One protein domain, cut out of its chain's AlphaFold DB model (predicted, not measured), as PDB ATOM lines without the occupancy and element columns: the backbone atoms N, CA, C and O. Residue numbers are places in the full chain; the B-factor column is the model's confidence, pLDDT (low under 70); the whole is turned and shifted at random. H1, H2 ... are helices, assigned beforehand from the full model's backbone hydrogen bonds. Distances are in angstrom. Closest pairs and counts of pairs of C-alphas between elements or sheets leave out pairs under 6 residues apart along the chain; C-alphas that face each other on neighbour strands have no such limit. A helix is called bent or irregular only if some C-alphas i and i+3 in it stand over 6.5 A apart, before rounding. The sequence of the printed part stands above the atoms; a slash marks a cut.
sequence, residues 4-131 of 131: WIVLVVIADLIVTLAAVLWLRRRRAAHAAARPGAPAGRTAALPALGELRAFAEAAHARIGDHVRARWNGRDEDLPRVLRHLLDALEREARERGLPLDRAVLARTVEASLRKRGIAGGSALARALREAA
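What this domain is: This is residues 4 to 131 of the 131 residues of an uncharacterized protein of Candidatus Eisenbacteria bacterium (UniProt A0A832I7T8). Two helical hairpins, H2 with H3 and H4 with H5, pack crosswise on each other as a small body, while the long helix H1 runs past it without touching any helix. Residues 4 to 9 and 14 to 31 of H1 stick out from the body, and so do residues 32 to 43 of the long loop that leads back to H2. The printed part has 128 residues with five named helices, H1 to H5 in order along the chain, and no named strand; the class is all helix. The whole is loose, with a radius of gyration of the C-alphas of 17.3 A, and elongated, spanning 57 by 34 by 27 A.

How they stand to each other: H1, residues 4 to 31, touches no helix. H2, residues 48 to 69, is apart from H1 and has a kink of 26 degrees near residue 61. H3, residues 74 to 94, forms a helical hairpin with H2: they touch at a shallow tilt of 30 degrees, opposite ways, and their closest C-alphas are those of Arg 69 and Val 80, 6.6 A apart. H4, residues 101 to 114, touches H2 at a steep tilt of 63 degrees, the same way; H4 touches with its residues 107 to 112 alone and H2 with its residues 59 to 63 alone, and the closest C-alphas, of His 59 and Ser 111, are 6.2 A apart. H4 touches H3 with residues 101 to 105 alone, at a steep tilt of 56 degrees, and the closest C-alphas are those of Leu 85 and Leu 104, 6.7 A apart. H5, residues 120 to 130, forms a second helical hairpin with H4, at a shallow tilt of 25 degrees, opposite ways; the closest C-alphas, of Arg 113 and Gly 120, are 6.6 A apart. H5 also touches H3, at a steep tilt of 59 degrees, where the closest C-alphas, of Pro 78 and Ala 126, are 4.4 A apart. H5 and H2 are apart. Each O i to N i+4 pair is within hydrogen-bond range in H1, H4 and H5; in H2 it is 16 of 18 and in H3 15 of 17.

Where its parts are: H1 begins at C-alpha 4 at (-28.285, 21.523, 46.784) and is 40.4 A long from first to last C-alpha. H2 is 31.1 A long and begins at C-alpha 48 at (-33.886, 41.466, 43.570); it is neither bent nor irregular, but only just: C-alphas 60 and 63 are 6.2 A apart. H3, 30.9 A long, is only just irregular, with C-alphas 75 and 78 6.8 A apart. H4 measures 19.9 A and H5 15.1 A, ending at C-alpha 130 at (-10.168, 42.910, 29.921).

The domain as a whole: The C-alphas of Pro 35 and Asn 71, the two farthest apart, are 57.0 A from each other. Without the stretches that stand free, the body spans 42 by 26 by 21 A. The printed part has no cut. The link from H1 to H2 is long, with 16 residues. The mean pLDDT of the printed part is 70.7, and residues 4 to 16, 18, 23 to 52 and 117 to 119 are under 70.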
ATOM      1  N   TRP A   4     -29.178  20.960  45.772       44.12
ATOM      2  CA  TRP A   4     -28.285  21.523  46.784       44.12
ATOM      3  C   TRP A   4     -27.247  22.499  46.201       44.12
ATOM      4  O   TRP A   4     -26.878  23.463  46.862       44.12
ATOM      5  N   ILE A   5     -26.830  22.327  44.939       48.22
ATOM      6  CA  ILE A   5     -25.828  23.206  44.300       48.22
ATOM      7  C   ILE A   5     -26.405  24.603  44.034       48.22
ATOM      8  O   ILE A   5     -25.711  25.608  44.178       48.22
ATOM      9  N   VAL A   6     -27.683  24.677  43.657       46.59
ATOM     10  CA  VAL A   6     -28.390  25.950  43.439       46.59
ATOM     11  C   VAL A   6     -28.511  26.713  44.757       46.59
ATOM     12  O   VAL A   6     -28.326  27.926  44.790       46.59
ATOM     13  N   LEU A   7     -28.735  25.988  45.852       43.12
ATOM     14  CA  LEU A   7     -28.874  26.541  47.193       43.12
ATOM     15  C   LEU A   7     -27.568  27.176  47.694       43.12
ATOM     16  O   LEU A   7     -27.600  28.274  48.237       43.12
ATOM     17  N   VAL A   8     -26.420  26.546  47.421       54.66
ATOM     18  CA  VAL A   8     -25.097  27.089  47.781       54.66
ATOM     19  C   VAL A   8     -24.770  28.353  46.985       54.66
ATOM     20  O   VAL A   8     -24.300  29.332  47.555       54.66
ATOM     21  N   VAL A   9     -25.065  28.372  45.682       52.91
ATOM     22  CA  VAL A   9     -24.815  29.554  44.837       52.91
ATOM     23  C   VAL A   9     -25.711  30.720  45.245       52.91
ATOM     24  O   VAL A   9     -25.246  31.853  45.312       52.91
ATOM     25  N   ILE A  10     -26.981  30.454  45.558       56.44
ATOM     26  CA  ILE A  10     -27.903  31.479  46.054       56.44
ATOM     27  C   ILE A  10     -27.447  31.989  47.427       56.44
ATOM     28  O   ILE A  10     -27.441  33.198  47.642       56.44
ATOM     29  N   ALA A  11     -27.023  31.102  48.331       49.38
ATOM     30  CA  ALA A  11     -26.524  31.487  49.649       49.38
ATOM     31  C   ALA A  11     -25.273  32.374  49.553       49.38
ATOM     32  O   ALA A  11     -25.219  33.415  50.203       49.38
ATOM     33  N   ASP A  12     -24.313  32.026  48.694       58.47
ATOM     34  CA  ASP A  12     -23.095  32.816  48.484       58.47
ATOM     35  C   ASP A  12     -23.399  34.192  47.865       58.47
ATOM     36  O   ASP A  12     -22.855  35.217  48.288       58.47
ATOM     37  N   LEU A  13     -24.362  34.250  46.937       57.81
ATOM     38  CA  LEU A  13     -24.833  35.504  46.349       57.81
ATOM     39  C   LEU A  13     -25.502  36.404  47.399       57.81
ATOM     40  O   LEU A  13     -25.261  37.610  47.423       57.81
ATOM     41  N   ILE A  14     -26.312  35.821  48.288       66.44
ATOM     42  CA  ILE A  14     -26.972  36.536  49.390       66.44
ATOM     43  C   ILE A  14     -25.934  37.052  50.388       66.44
ATOM     44  O   ILE A  14     -26.017  38.210  50.794       66.44
ATOM     45  N   VAL A  15     -24.938  36.241  50.755       66.56
ATOM     46  CA  VAL A  15     -23.866  36.640  51.680       66.56
ATOM     47  C   VAL A  15     -23.024  37.763  51.080       66.56
ATOM     48  O   VAL A  15     -22.745  38.755  51.755       66.56
ATOM     49  N   THR A  16     -22.693  37.671  49.793       65.19
ATOM     50  CA  THR A  16     -21.945  38.717  49.088       65.19
ATOM     51  C   THR A  16     -22.751  40.015  49.016       65.19
ATOM     52  O   THR A  16     -22.226  41.095  49.297       65.19
ATOM     53  N   LEU A  17     -24.050  39.927  48.717       70.56
ATOM     54  CA  LEU A  17     -24.940  41.085  48.682       70.56
ATOM     55  C   LEU A  17     -25.105  41.715  50.075       70.56
ATOM     56  O   LEU A  17     -25.041  42.938  50.212       70.56
ATOM     57  N   ALA A  18     -25.245  40.895  51.117       65.75
ATOM     58  CA  ALA A  18     -25.330  41.339  52.503       65.75
ATOM     59  C   ALA A  18     -24.034  42.024  52.960       65.75
ATOM     60  O   ALA A  18     -24.095  43.074  53.598       65.75
ATOM     61  N   ALA A  19     -22.866  41.501  52.573       70.06
ATOM     62  CA  ALA A  19     -21.573  42.110  52.870       70.06
ATOM     63  C   ALA A  19     -21.417  43.480  52.192       70.06
ATOM     64  O   ALA A  19     -20.981  44.442  52.825       70.06
ATOM     65  N   VAL A  20     -21.835  43.605  50.927       72.94
ATOM     66  CA  VAL A  20     -21.808  44.879  50.187       72.94
ATOM     67  C   VAL A  20     -22.760  45.903  50.809       72.94
ATOM     68  O   VAL A  20     -22.382  47.063  51.008       72.94
ATOM     69  N   LEU A  21     -23.975  45.487  51.168       74.81
ATOM     70  CA  LEU A  21     -24.948  46.345  51.846       74.81
ATOM     71  C   LEU A  21     -24.459  46.767  53.237       74.81
ATOM     72  O   LEU A  21     -24.590  47.937  53.600       74.81
ATOM     73  N   TRP A  22     -23.831  45.861  53.988       73.88
ATOM     74  CA  TRP A  22     -23.244  46.158  55.294       73.88
ATOM     75  C   TRP A  22     -22.093  47.162  55.185       73.88
ATOM     76  O   TRP A  22     -22.052  48.139  55.935       73.88
ATOM     77  N   LEU A  23     -21.213  47.007  54.190       68.44
ATOM     78  CA  LEU A  23     -20.108  47.934  53.943       68.44
ATOM     79  C   LEU A  23     -20.611  49.331  53.546       68.44
ATOM     80  O   LEU A  23     -20.075  50.345  54.000       68.44
ATOM     81  N   ARG A  24     -21.680  49.398  52.741       64.50
ATOM     82  CA  ARG A  24     -22.340  50.659  52.373       64.50
ATOM     83  C   ARG A  24     -23.029  51.322  53.560       64.50
ATOM     84  O   ARG A  24     -22.873  52.527  53.736       64.50
ATOM     85  N   ARG A  25     -23.720  50.558  54.408       64.06
ATOM     86  CA  ARG A  25     -24.343  51.079  55.636       64.06
ATOM     87  C   ARG A  25     -23.292  51.622  56.606       64.06
ATOM     88  O   ARG A  25     -23.498  52.681  57.188       64.06
ATOM     89  N   ARG A  26     -22.129  50.968  56.704       59.59
ATOM     90  CA  ARG A  26     -20.973  51.468  57.470       59.59
ATOM     91  C   ARG A  26     -20.413  52.776  56.906       59.59
ATOM     92  O   ARG A  26     -20.112  53.688  57.669       59.59
ATOM     93  N   ARG A  27     -20.311  52.903  55.579       56.72
ATOM     94  CA  ARG A  27     -19.887  54.159  54.931       56.72
ATOM     95  C   ARG A  27     -20.911  55.285  55.109       56.72
ATOM     96  O   ARG A  27     -20.509  56.417  55.340       56.72
ATOM     97  N   ALA A  28     -22.207  54.978  55.074       52.53
ATOM     98  CA  ALA A  28     -23.265  55.945  55.369       52.53
ATOM     99  C   ALA A  28     -23.243  56.399  56.841       52.53
ATOM    100  O   ALA A  28     -23.416  57.582  57.113       52.53
ATOM    101  N   ALA A  29     -22.944  55.497  57.783       49.75
ATOM    102  CA  ALA A  29     -22.770  55.846  59.195       49.75
ATOM    103  C   ALA A  29     -21.568  56.784  59.430       49.75
ATOM    104  O   ALA A  29     -21.654  57.685  60.256       49.75
ATOM    105  N   HIS A  30     -20.483  56.648  58.657       44.06
ATOM    106  CA  HIS A  30     -19.375  57.616  58.670       44.06
ATOM    107  C   HIS A  30     -19.696  58.936  57.945       44.06
ATOM    108  O   HIS A  30     -19.115  59.969  58.275       44.06
ATOM    109  N   ALA A  31     -20.628  58.937  56.989       41.69
ATOM    110  CA  ALA A  31     -21.100  60.149  56.317       41.69
ATOM    111  C   ALA A  31     -22.092  60.968  57.169       41.69
ATOM    112  O   ALA A  31     -22.222  62.171  56.957       41.69
ATOM    113  N   ALA A  32     -22.732  60.353  58.170       42.78
ATOM    114  CA  ALA A  32     -23.631  61.025  59.113       42.78
ATOM    115  C   ALA A  32     -22.926  62.027  60.055       42.78
ATOM    116  O   ALA A  32     -23.593  62.739  60.798       42.78
ATOM    117  N   ALA A  33     -21.592  62.131  60.004       43.72
ATOM    118  CA  ALA A  33     -20.822  63.136  60.740       43.72
ATOM    119  C   ALA A  33     -20.757  64.517  60.045       43.72
ATOM    120  O   ALA A  33     -20.068  65.409  60.537       43.72
ATOM    121  N   ARG A  34     -21.451  64.729  58.915       45.25
ATOM    122  CA  ARG A  34     -21.640  66.069  58.328       45.25
ATOM    123  C   ARG A  34     -23.126  66.448  58.316       45.25
ATOM    124  O   ARG A  34     -23.893  65.822  57.583       45.25
ATOM    125  N   PRO A  35     -23.550  67.467  59.083       40.56
ATOM    126  CA  PRO A  35     -24.920  67.954  59.032       40.56
ATOM    127  C   PRO A  35     -25.099  68.769  57.743       40.56
ATOM    128  O   PRO A  35     -24.437  69.788  57.570       40.56
ATOM    129  N   GLY A  36     -25.957  68.314  56.821       42.22
ATOM    130  CA  GLY A  36     -26.387  69.156  55.692       42.22
ATOM    131  C   GLY A  36     -26.601  68.517  54.316       42.22
ATOM    132  O   GLY A  36     -26.657  69.263  53.345       42.22
ATOM    133  N   ALA A  37     -26.733  67.195  54.164       37.03
ATOM    134  CA  ALA A  37     -27.091  66.617  52.859       37.03
ATOM    135  C   ALA A  37     -28.620  66.407  52.739       37.03
ATOM    136  O   ALA A  37     -29.203  65.768  53.619       37.03
ATOM    137  N   PRO A  38     -29.280  66.932  51.688       42.06
ATOM    138  CA  PRO A  38     -30.734  66.922  51.562       42.06
ATOM    139  C   PRO A  38     -31.287  65.506  51.380       42.06
ATOM    140  O   PRO A  38     -30.715  64.671  50.679       42.06
ATOM    141  N   ALA A  39     -32.449  65.271  51.991       48.19
ATOM    142  CA  ALA A  39     -33.298  64.118  51.736       48.19
ATOM    143  C   ALA A  39     -33.679  64.100  50.250       48.19
ATOM    144  O   ALA A  39     -34.482  64.907  49.789       48.19
ATOM    145  N   GLY A  40     -33.074  63.206  49.476       43.59
ATOM    146  CA  GLY A  40     -33.294  63.183  48.042       43.59
ATOM    147  C   GLY A  40     -32.875  61.863  47.434       43.59
ATOM    148  O   GLY A  40     -31.689  61.577  47.318       43.59
ATOM    149  N   ARG A  41     -33.884  61.123  46.965       41.44
ATOM    150  CA  ARG A  41     -33.779  59.954  46.088       41.44
ATOM    151  C   ARG A  41     -33.401  58.666  46.826       41.44
ATOM    152  O   ARG A  41     -32.261  58.210  46.820       41.44
ATOM    153  N   THR A  42     -34.423  58.010  47.372       44.84
ATOM    154  CA  THR A  42     -34.479  56.547  47.388       44.84
ATOM    155  C   THR A  42     -34.305  56.080  45.942       44.84
ATOM    156  O   THR A  42     -35.254  56.020  45.168       44.84
ATOM    157  N   ALA A  43     -33.054  55.859  45.530       47.78
ATOM    158  CA  ALA A  43     -32.750  55.203  44.273       47.78
ATOM    159  C   ALA A  43     -33.540  53.895  44.275       47.78
ATOM    160  O   ALA A  43     -33.367  53.090  45.193       47.78
ATOM    161  N   ALA A  44     -34.459  53.749  43.319       48.62
ATOM    162  CA  ALA A  44     -35.218  52.529  43.123       48.62
ATOM    163  C   ALA A  44     -34.205  51.386  43.055       48.62
ATOM    164  O   ALA A  44     -33.431  51.282  42.106       48.62
ATOM    165  N   LEU A  45     -34.128  50.598  44.129       50.22
ATOM    166  CA  LEU A  45     -33.352  49.374  44.112       50.22
ATOM    167  C   LEU A  45     -33.965  48.541  42.989       50.22
ATOM    168  O   LEU A  45     -35.183  48.336  43.024       50.22
ATOM    169  N   PRO A  46     -33.188  48.077  41.996       56.81
ATOM    170  CA  PRO A  46     -33.719  47.071  41.101       56.81
ATOM    171  C   PRO A  46     -34.232  45.931  41.973       56.81
ATOM    172  O   PRO A  46     -33.540  45.486  42.898       56.81
ATOM    173  N   ALA A  47     -35.483  45.531  41.739       64.62
ATOM    174  CA  ALA A  47     -36.084  44.435  42.474       64.62
ATOM    175  C   ALA A  47     -35.113  43.253  42.395       64.62
ATOM    176  O   ALA A  47     -34.606  42.945  41.319       64.62
ATOM    177  N   LEU A  48     -34.823  42.598  43.520       60.91
ATOM    178  CA  LEU A  48     -33.886  41.466  43.570       60.91
ATOM    179  C   LEU A  48     -34.176  40.405  42.485       60.91
ATOM    180  O   LEU A  48     -33.261  39.716  42.035       60.91
ATOM    181  N   GLY A  49     -35.431  40.316  42.028       64.12
ATOM    182  CA  GLY A  49     -35.853  39.517  40.877       64.12
ATOM    183  C   GLY A  49     -35.196  39.903  39.544       64.12
ATOM    184  O   GLY A  49     -34.741  39.012  38.841       64.12
ATOM    185  N   GLU A  50     -35.065  41.192  39.220       67.56
ATOM    186  CA  GLU A  50     -34.396  41.669  37.994       67.56
ATOM    187  C   GLU A  50     -32.902  41.347  38.005       67.56
ATOM    188  O   GLU A  50     -32.341  40.884  37.012       67.56
ATOM    189  N   LEU A  51     -32.258  41.509  39.166       65.69
ATOM    190  CA  LEU A  51     -30.850  41.157  39.334       65.69
ATOM    191  C   LEU A  51     -30.630  39.651  39.135       65.69
ATOM    192  O   LEU A  51     -29.666  39.232  38.494       65.69
ATOM    193  N   ARG A  52     -31.549  38.832  39.661       67.69
ATOM    194  CA  ARG A  52     -31.525  37.377  39.498       67.69
ATOM    195  C   ARG A  52     -31.776  36.965  38.048       67.69
ATOM    196  O   ARG A  52     -31.021  36.150  37.526       67.69
ATOM    197  N   ALA A  53     -32.785  37.538  37.399       72.25
ATOM    198  CA  ALA A  53     -33.104  37.259  36.002       72.25
ATOM    199  C   ALA A  53     -31.938  37.640  35.079       72.25
ATOM    200  O   ALA A  53     -31.571  36.874  34.186       72.25
ATOM    201  N   PHE A  54     -31.298  38.785  35.336       74.44
ATOM    202  CA  PHE A  54     -30.081  39.185  34.641       74.44
ATOM    203  C   PHE A  54     -28.945  38.181  34.866       74.44
ATOM    204  O   PHE A  54     -28.327  37.746  33.897       74.44
ATOM    205  N   ALA A  55     -28.688  37.768  36.111       72.50
ATOM    206  CA  ALA A  55     -27.623  36.817  36.426       72.50
ATOM    207  C   ALA A  55     -27.839  35.453  35.746       72.50
ATOM    208  O   ALA A  55     -26.909  34.916  35.145       72.50
ATOM    209  N   GLU A  56     -29.058  34.910  35.781       74.00
ATOM    210  CA  GLU A  56     -29.393  33.647  35.112       74.00
ATOM    211  C   GLU A  56     -29.207  33.754  33.587       74.00
ATOM    212  O   GLU A  56     -28.531  32.915  32.979       74.00
ATOM    213  N   ALA A  57     -29.700  34.836  32.976       75.12
ATOM    214  CA  ALA A  57     -29.540  35.086  31.544       75.12
ATOM    215  C   ALA A  57     -28.075  35.333  31.140       75.12
ATOM    216  O   ALA A  57     -27.644  34.923  30.058       75.12
ATOM    217  N   ALA A  58     -27.293  36.007  31.986       74.31
ATOM    218  CA  ALA A  58     -25.869  36.236  31.771       74.31
ATOM    219  C   ALA A  58     -25.093  34.915  31.849       74.31
ATOM    220  O   ALA A  58     -24.296  34.622  30.961       74.31
ATOM    221  N   HIS A  59     -25.363  34.066  32.844       74.25
ATOM    222  CA  HIS A  59     -24.671  32.786  33.018       74.25
ATOM    223  C   HIS A  59     -24.816  31.843  31.823       74.25
ATOM    224  O   HIS A  59     -23.837  31.186  31.455       74.25
ATOM    225  N   ALA A  60     -26.003  31.770  31.216       74.81
ATOM    226  CA  ALA A  60     -26.215  30.998  29.994       74.81
ATOM    227  C   ALA A  60     -25.341  31.542  28.849       74.81
ATOM    228  O   ALA A  60     -24.487  30.823  28.325       74.81
ATOM    229  N   ARG A  61     -25.467  32.846  28.570       76.00
ATOM    230  CA  ARG A  61     -24.824  33.520  27.434       76.00
ATOM    231  C   ARG A  61     -23.307  33.617  27.533       76.00
ATOM    232  O   ARG A  61     -22.642  33.521  26.509       76.00
ATOM    233  N   ILE A  62     -22.745  33.773  28.734       79.81
ATOM    234  CA  ILE A  62     -21.291  33.866  28.955       79.81
ATOM    235  C   ILE A  62     -20.575  32.655  28.351       79.81
ATOM    236  O   ILE A  62     -19.600  32.810  27.620       79.81
ATOM    237  N   GLY A  63     -21.059  31.442  28.632       77.62
ATOM    238  CA  GLY A  63     -20.396  30.241  28.132       77.62
ATOM    239  C   GLY A  63     -20.580  30.038  26.630       77.62
ATOM    240  O   GLY A  63     -19.638  29.605  25.972       77.62
ATOM    241  N   ASP A  64     -21.747  30.382  26.086       80.75
ATOM    242  CA  ASP A  64     -22.016  30.248  24.650       80.75
ATOM    243  C   ASP A  64     -21.199  31.261  23.842       80.75
ATOM    244  O   ASP A  64     -20.590  30.912  22.836       80.75
ATOM    245  N   HIS A  65     -21.091  32.496  24.339       80.56
ATOM    246  CA  HIS A  65     -20.279  33.546  23.733       80.56
ATOM    247  C   HIS A  65     -18.797  33.174  23.709       80.56
ATOM    248  O   HIS A  65     -18.140  33.346  22.682       80.56
ATOM    249  N   VAL A  66     -18.266  32.664  24.826       81.00
ATOM    250  CA  VAL A  66     -16.859  32.258  24.888       81.00
ATOM    251  C   VAL A  66     -16.618  31.048  23.992       81.00
ATOM    252  O   VAL A  66     -15.696  31.102  23.192       81.00
ATOM    253  N   ARG A  67     -17.464  30.008  24.009       79.88
ATOM    254  CA  ARG A  67     -17.300  28.867  23.084       79.88
ATOM    255  C   ARG A  67     -17.373  29.262  21.612       79.88
ATOM    256  O   ARG A  67     -16.651  28.691  20.809       79.88
ATOM    257  N   ALA A  68     -18.241  30.206  21.257       86.12
ATOM    258  CA  ALA A  68     -18.418  30.620  19.869       86.12
ATOM    259  C   ALA A  68     -17.271  31.496  19.341       86.12
ATOM    260  O   ALA A  68     -17.054  31.546  18.134       86.12
ATOM    261  N   ARG A  69     -16.572  32.229  20.219       84.25
ATOM    262  CA  ARG A  69     -15.566  33.231  19.817       84.25
ATOM    263  C   ARG A  69     -14.137  32.911  20.233       84.25
ATOM    264  O   ARG A  69     -13.214  33.540  19.721       84.25
ATOM    265  N   TRP A  70     -13.938  31.995  21.172       86.69
ATOM    266  CA  TRP A  70     -12.618  31.649  21.675       86.69
ATOM    267  C   TRP A  70     -12.109  30.357  21.038       86.69
ATOM    268  O   TRP A  70     -12.703  29.294  21.192       86.69
ATOM    269  N   ASN A  71     -10.959  30.452  20.373       83.50
ATOM    270  CA  ASN A  71     -10.324  29.341  19.659       83.50
ATOM    271  C   ASN A  71      -9.422  28.475  20.560       83.50
ATOM    272  O   ASN A  71      -8.561  27.758  20.060       83.50
ATOM    273  N   GLY A  72      -9.546  28.591  21.887       80.06
ATOM    274  CA  GLY A  72      -8.701  27.871  22.848       80.06
ATOM    275  C   GLY A  72      -7.304  28.468  23.063       80.06
ATOM    276  O   GLY A  72      -6.532  27.924  23.845       80.06
ATOM    277  N   ARG A  73      -6.965  29.582  22.398       80.31
ATOM    278  CA  ARG A  73      -5.687  30.293  22.579       80.31
ATOM    279  C   ARG A  73      -5.794  31.346  23.674       80.31
ATOM    280  O   ARG A  73      -6.657  32.222  23.599       80.31
ATOM    281  N   ASP A  74      -4.903  31.301  24.656       80.88
ATOM    282  CA  ASP A  74      -4.910  32.232  25.794       80.88
ATOM    283  C   ASP A  74      -4.788  33.704  25.364       80.88
ATOM    284  O   ASP A  74      -5.396  34.573  25.979       80.88
ATOM    285  N   GLU A  75      -4.078  33.979  24.269       82.44
ATOM    286  CA  GLU A  75      -3.878  35.320  23.693       82.44
ATOM    287  C   GLU A  75      -5.181  35.975  23.204       82.44
ATOM    288  O   GLU A  75      -5.341  37.194  23.259       82.44
ATOM    289  N   ASP A  76      -6.136  35.163  22.741       85.00
ATOM    290  CA  ASP A  76      -7.420  35.638  22.220       85.00
ATOM    291  C   ASP A  76      -8.434  35.889  23.356       85.00
ATOM    292  O   ASP A  76      -9.408  36.634  23.192       85.00
ATOM    293  N   LEU A  77      -8.208  35.285  24.529       84.31
ATOM    294  CA  LEU A  77      -9.134  35.289  25.659       84.31
ATOM    295  C   LEU A  77      -9.421  36.704  26.210       84.31
ATOM    296  O   LEU A  77     -10.601  37.018  26.385       84.31
ATOM    297  N   PRO A  78      -8.433  37.603  26.422       87.38
ATOM    298  CA  PRO A  78      -8.695  38.962  26.902       87.38
ATOM    299  C   PRO A  78      -9.620  39.750  25.968       87.38
ATOM    300  O   PRO A  78     -10.525  40.448  26.426       87.38
ATOM    301  N   ARG A  79      -9.444  39.608  24.645       88.44
ATOM    302  CA  ARG A  79     -10.280  40.292  23.646       88.44
ATOM    303  C   ARG A  79     -11.725  39.792  23.696       88.44
ATOM    304  O   ARG A  79     -12.646  40.609  23.681       88.44
ATOM    305  N   VAL A  80     -11.926  38.475  23.780       89.00
ATOM    306  CA  VAL A  80     -13.265  37.869  23.883       89.00
ATOM    307  C   VAL A  80     -13.959  38.303  25.177       89.00
ATOM    308  O   VAL A  80     -15.120  38.712  25.149       89.00
ATOM    309  N   LEU A  81     -13.243  38.271  26.304       87.38
ATOM    310  CA  LEU A  81     -13.777  38.673  27.605       87.38
ATOM    311  C   LEU A  81     -14.126  40.159  27.655       87.38
ATOM    312  O   LEU A  81     -15.166  40.507  28.205       87.38
ATOM    313  N   ARG A  82     -13.315  41.029  27.044       89.75
ATOM    314  CA  ARG A  82     -13.611  42.464  26.961       89.75
ATOM    315  C   ARG A  82     -14.922  42.712  26.222       89.75
ATOM    316  O   ARG A  82     -15.805  43.372  26.755       89.75
ATOM    317  N   HIS A  83     -15.095  42.099  25.051       89.06
ATOM    318  CA  HIS A  83     -16.325  42.247  24.271       89.06
ATOM    319  C   HIS A  83     -17.565  41.717  25.011       89.06
ATOM    320  O   HIS A  83     -18.644  42.309  24.937       89.06
ATOM    321  N   LEU A  84     -17.410  40.620  25.756       86.75
ATOM    322  CA  LEU A  84     -18.458  40.068  26.609       86.75
ATOM    323  C   LEU A  84     -18.816  41.010  27.769       86.75
ATOM    324  O   LEU A  84     -20.000  41.240  28.010       86.75
ATOM    325  N   LEU A  85     -17.822  41.565  28.467       88.50
ATOM    326  CA  LEU A  85     -18.039  42.521  29.556       88.50
ATOM    327  C   LEU A  85     -18.738  43.784  29.056       88.50
ATOM    328  O   LEU A  85     -19.706  44.214  29.672       88.50
ATOM    329  N   ASP A  86     -18.326  44.312  27.903       90.56
ATOM    330  CA  ASP A  86     -18.940  45.498  27.300       90.56
ATOM    331  C   ASP A  86     -20.398  45.238  26.871       90.56
ATOM    332  O   ASP A  86     -21.242  46.135  26.894       90.56
ATOM    333  N   ALA A  87     -20.729  44.011  26.453       87.25
ATOM    334  CA  ALA A  87     -22.106  43.617  26.158       87.25
ATOM    335  C   ALA A  87     -22.957  43.512  27.436       87.25
ATOM    336  O   ALA A  87     -24.057  44.060  27.482       87.25
ATOM    337  N   LEU A  88     -22.437  42.859  28.479       85.62
ATOM    338  CA  LEU A  88     -23.131  42.705  29.760       85.62
ATOM    339  C   LEU A  88     -23.334  44.043  30.476       85.62
ATOM    340  O   LEU A  88     -24.374  44.259  31.089       85.62
ATOM    341  N   GLU A  89     -22.357  44.942  30.390       86.69
ATOM    342  CA  GLU A  89     -22.439  46.269  30.986       86.69
ATOM    343  C   GLU A  89     -23.490  47.136  30.291       86.69
ATOM    344  O   GLU A  89     -24.283  47.794  30.964       86.69
ATOM    345  N   ARG A  90     -23.550  47.106  28.953       88.12
ATOM    346  CA  ARG A  90     -24.608  47.794  28.199       88.12
ATOM    347  C   ARG A  90     -25.989  47.290  28.590       88.12
ATOM    348  O   ARG A  90     -26.844  48.099  28.931       88.12
ATOM    349  N   GLU A  91     -26.172  45.976  28.648       84.12
ATOM    350  CA  GLU A  91     -27.450  45.386  29.043       84.12
ATOM    351  C   GLU A  91     -27.821  45.715  30.497       84.12
ATOM    352  O   GLU A  91     -28.974  46.023  30.794       84.12
ATOM    353  N   ALA A  92     -26.852  45.692  31.418       80.69
ATOM    354  CA  ALA A  92     -27.087  46.095  32.799       80.69
ATOM    355  C   ALA A  92     -27.555  47.557  32.878       80.69
ATOM    356  O   ALA A  92     -28.525  47.845  33.577       80.69
ATOM    357  N   ARG A  93     -26.926  48.465  32.119       83.19
ATOM    358  CA  ARG A  93     -27.327  49.879  32.051       83.19
ATOM    359  C   ARG A  93     -28.707  50.065  31.424       83.19
ATOM    360  O   ARG A  93     -29.496  50.837  31.959       83.19
ATOM    361  N   GLU A  94     -29.017  49.350  30.343       85.94
ATOM    362  CA  GLU A  94     -30.341  49.365  29.698       85.94
ATOM    363  C   GLU A  94     -31.448  48.922  30.663       85.94
ATOM    364  O   GLU A  94     -32.538  49.490  30.667       85.94
ATOM    365  N   ARG A  95     -31.147  47.960  31.540       78.50
ATOM    366  CA  ARG A  95     -32.052  47.491  32.599       78.50
ATOM    367  C   ARG A  95     -32.020  48.344  33.873       78.50
ATOM    368  O   ARG A  95     -32.679  48.002  34.852       78.50
ATOM    369  N   GLY A  96     -31.234  49.423  33.904       77.56
ATOM    370  CA  GLY A  96     -31.074  50.282  35.083       77.56
ATOM    371  C   GLY A  96     -30.394  49.598  36.278       77.56
ATOM    372  O   GLY A  96     -30.544  50.046  37.415       77.56
ATOM    373  N   LEU A  97     -29.655  48.508  36.051       77.06
ATOM    374  CA  LEU A  97     -28.940  47.774  37.090       77.06
ATOM    375  C   LEU A  97     -27.610  48.482  37.415       77.06
ATOM    376  O   LEU A  97     -26.792  48.686  36.516       77.06
ATOM    377  N   PRO A  98     -27.329  48.810  38.690       75.44
ATOM    378  CA  PRO A  98     -26.083  49.448  39.105       75.44
ATOM    379  C   PRO A  98     -24.967  48.401  39.252       75.44
ATOM    380  O   PRO A  98     -24.469  48.157  40.352       75.44
ATOM    381  N   LEU A  99     -24.630  47.718  38.156       74.44
ATOM    382  CA  LEU A  99     -23.586  46.696  38.119       74.44
ATOM    383  C   LEU A  99     -22.289  47.289  37.576       74.44
ATOM    384  O   LEU A  99     -22.176  47.585  36.389       74.44
ATOM    385  N   ASP A 100     -21.297  47.416  38.452       76.69
ATOM    386  CA  ASP A 100     -19.956  47.841  38.064       76.69
ATOM    387  C   ASP A 100     -19.235  46.739  37.275       76.69
ATOM    388  O   ASP A 100     -19.416  45.540  37.516       76.69
ATOM    389  N   ARG A 101     -18.321  47.139  36.386       78.88
ATOM    390  CA  ARG A 101     -17.523  46.221  35.558       78.88
ATOM    391  C   ARG A 101     -16.771  45.163  36.369       78.88
ATOM    392  O   ARG A 101     -16.701  44.006  35.967       78.88
ATOM    393  N   ALA A 102     -16.278  45.527  37.554       76.12
ATOM    394  CA  ALA A 102     -15.618  44.596  38.470       76.12
ATOM    395  C   ALA A 102     -16.560  43.494  38.992       76.12
ATOM    396  O   ALA A 102     -16.130  42.360  39.204       76.12
ATOM    397  N   VAL A 103     -17.847  43.807  39.188       77.81
ATOM    398  CA  VAL A 103     -18.863  42.824  39.592       77.81
ATOM    399  C   VAL A 103     -19.142  41.872  38.432       77.81
ATOM    400  O   VAL A 103     -19.093  40.658  38.620       77.81
ATOM    401  N   LEU A 104     -19.327  42.409  37.222       80.38
ATOM    402  CA  LEU A 104     -19.527  41.611  36.010       80.38
ATOM    403  C   LEU A 104     -18.338  40.678  35.736       80.38
ATOM    404  O   LEU A 104     -18.541  39.498  35.455       80.38
ATOM    405  N   ALA A 105     -17.104  41.162  35.899       77.69
ATOM    406  CA  ALA A 105     -15.891  40.362  35.738       77.69
ATOM    407  C   ALA A 105     -15.847  39.163  36.694       77.69
ATOM    408  O   ALA A 105     -15.539  38.055  36.261       77.69
ATOM    409  N   ARG A 106     -16.236  39.343  37.964       78.31
ATOM    410  CA  ARG A 106     -16.327  38.237  38.935       78.31
ATOM    411  C   ARG A 106     -17.409  37.227  38.567       78.31
ATOM    412  O   ARG A 106     -17.186  36.024  38.683       78.31
ATOM    413  N   THR A 107     -18.566  37.694  38.095       80.62
ATOM    414  CA  THR A 107     -19.643  36.812  37.620       80.62
ATOM    415  C   THR A 107     -19.184  35.980  36.420       80.62
ATOM    416  O   THR A 107     -19.422  34.770  36.378       80.62
ATOM    417  N   VAL A 108     -18.480  36.603  35.470       82.06
ATOM    418  CA  VAL A 108     -17.878  35.926  34.313       82.06
ATOM    419  C   VAL A 108     -16.821  34.915  34.762       82.06
ATOM    420  O   VAL A 108     -16.881  33.762  34.336       82.06
ATOM    421  N   GLU A 109     -15.919  35.296  35.669       83.56
ATOM    422  CA  GLU A 109     -14.889  34.411  36.226       83.56
ATOM    423  C   GLU A 109     -15.494  33.152  36.850       83.56
ATOM    424  O   GLU A 109     -15.125  32.032  36.486       83.56
ATOM    425  N   ALA A 110     -16.455  33.326  37.762       77.50
ATOM    426  CA  ALA A 110     -17.109  32.227  38.461       77.50
ATOM    427  C   ALA A 110     -17.837  31.294  37.481       77.50
ATOM    428  O   ALA A 110     -17.750  30.068  37.595       77.50
ATOM    429  N   SER A 111     -18.511  31.869  36.478       78.38
ATOM    430  CA  SER A 111     -19.230  31.116  35.448       78.38
ATOM    431  C   SER A 111     -18.290  30.270  34.587       78.38
ATOM    432  O   SER A 111     -18.541  29.083  34.362       78.38
ATOM    433  N   LEU A 112     -17.185  30.858  34.124       80.69
ATOM    434  CA  LEU A 112     -16.223  30.182  33.253       80.69
ATOM    435  C   LEU A 112     -15.399  29.139  34.009       80.69
ATOM    436  O   LEU A 112     -15.180  28.049  33.477       80.69
ATOM    437  N   ARG A 113     -15.027  29.418  35.264       78.56
ATOM    438  CA  ARG A 113     -14.356  28.453  36.147       78.56
ATOM    439  C   ARG A 113     -15.230  27.227  36.391       78.56
ATOM    440  O   ARG A 113     -14.757  26.106  36.235       78.56
ATOM    441  N   LYS A 114     -16.517  27.421  36.702       76.50
ATOM    442  CA  LYS A 114     -17.470  26.317  36.910       76.50
ATOM    443  C   LYS A 114     -17.643  25.441  35.665       76.50
ATOM    444  O   LYS A 114     -17.898  24.249  35.790       76.50
ATOM    445  N   ARG A 115     -17.524  26.027  34.471       72.81
ATOM    446  CA  ARG A 115     -17.656  25.321  33.186       72.81
ATOM    447  C   ARG A 115     -16.335  24.745  32.661       72.81
ATOM    448  O   ARG A 115     -16.356  24.125  31.604       72.81
ATOM    449  N   GLY A 116     -15.216  24.957  33.360       75.88
ATOM    450  CA  GLY A 116     -13.899  24.448  32.964       75.88
ATOM    451  C   GLY A 116     -13.391  25.001  31.631       75.88
ATOM    452  O   GLY A 116     -12.635  24.322  30.950       75.88
ATOM    453  N   ILE A 117     -13.832  26.201  31.230       68.62
ATOM    454  CA  ILE A 117     -13.550  26.721  29.883       68.62
ATOM    455  C   ILE A 117     -12.100  27.216  29.766       68.62
ATOM    456  O   ILE A 117     -11.546  27.127  28.692       68.62
ATOM    457  N   ALA A 118     -11.425  27.641  30.837       66.19
ATOM    458  CA  ALA A 118     -10.009  28.022  30.777       66.19
ATOM    459  C   ALA A 118      -9.279  27.718  32.093       66.19
ATOM    460  O   ALA A 118      -9.903  27.633  33.157       66.19
ATOM    461  N   GLY A 119      -7.949  27.593  32.032       69.50
ATOM    462  CA  GLY A 119      -7.103  27.452  33.217       69.50
ATOM    463  C   GLY A 119      -7.271  28.648  34.158       69.50
ATOM    464  O   GLY A 119      -7.237  29.797  33.721       69.50
ATOM    465  N   GLY A 120      -7.465  28.396  35.458       72.50
ATOM    466  CA  GLY A 120      -7.861  29.435  36.420       72.50
ATOM    467  C   GLY A 120      -6.918  30.645  36.484       72.50
ATOM    468  O   GLY A 120      -7.381  31.769  36.660       72.50
ATOM    469  N   SER A 121      -5.616  30.435  36.283       77.12
ATOM    470  CA  SER A 121      -4.599  31.493  36.242       77.12
ATOM    471  C   SER A 121      -4.614  32.296  34.935       77.12
ATOM    472  O   SER A 121      -4.499  33.523  34.984       77.12
ATOM    473  N   ALA A 122      -4.799  31.637  33.787       79.25
ATOM    474  CA  ALA A 122      -4.932  32.279  32.478       79.25
ATOM    475  C   ALA A 122      -6.212  33.125  32.408       79.25
ATOM    476  O   ALA A 122      -6.164  34.292  32.027       79.25
ATOM    477  N   LEU A 123      -7.331  32.587  32.904       81.81
ATOM    478  CA  LEU A 123      -8.605  33.299  33.008       81.81
ATOM    479  C   LEU A 123      -8.500  34.542  33.904       81.81
ATOM    480  O   LEU A 123      -8.940  35.621  33.517       81.81
ATOM    481  N   ALA A 124      -7.891  34.412  35.087       80.50
ATOM    482  CA  ALA A 124      -7.718  35.534  36.010       80.50
ATOM    483  C   ALA A 124      -6.770  36.617  35.465       80.50
ATOM    484  O   ALA A 124      -6.879  37.788  35.834       80.50
ATOM    485  N   ARG A 125      -5.806  36.250  34.613       83.19
ATOM    486  CA  ARG A 125      -4.951  37.214  33.907       83.19
ATOM    487  C   ARG A 125      -5.733  37.920  32.801       83.19
ATOM    488  O   ARG A 125      -5.804  39.143  32.809       83.19
ATOM    489  N   ALA A 126      -6.409  37.159  31.946       85.50
ATOM    490  CA  ALA A 126      -7.184  37.696  30.836       85.50
ATOM    491  C   ALA A 126      -8.329  38.613  31.293       85.50
ATOM    492  O   ALA A 126      -8.581  39.641  30.672       85.50
ATOM    493  N   LEU A 127      -8.990  38.299  32.413       84.19
ATOM    494  CA  LEU A 127      -9.997  39.180  33.013       84.19
ATOM    495  C   LEU A 127      -9.408  40.482  33.556       84.19
ATOM    496  O   LEU A 127     -10.051  41.517  33.431       84.19
ATOM    497  N   ARG A 128      -8.200  40.452  34.132       84.56
ATOM    498  CA  ARG A 128      -7.508  41.671  34.585       84.56
ATOM    499  C   ARG A 128      -7.096  42.574  33.427       84.56
ATOM    500  O   ARG A 128      -7.066  43.780  33.599       84.56
ATOM    501  N   GLU A 129      -6.786  41.998  32.272       85.38
ATOM    502  CA  GLU A 129      -6.487  42.752  31.049       85.38
ATOM    503  C   GLU A 129      -7.758  43.255  30.342       85.38
ATOM    504  O   GLU A 129      -7.721  44.230  29.586       85.38
ATOM    505  N   ALA A 130      -8.890  42.577  30.542       80.88
ATOM    506  CA  ALA A 130     -10.168  42.910  29.921       80.88
ATOM    507  C   ALA A 130     -10.993  43.947  30.707       80.88
ATOM    508  O   ALA A 130     -11.699  44.730  30.066       80.88
ATOM    509  N   ALA A 131     -10.926  43.920  32.044       72.75
ATOM    510  CA  ALA A 131     -11.648  44.801  32.971       72.75
ATOM    511  C   ALA A 131     -11.011  46.190  33.089       72.75
ATOM    512  O   ALA A 131     -11.798  47.155  33.227       72.75
TER     513      ALA A 131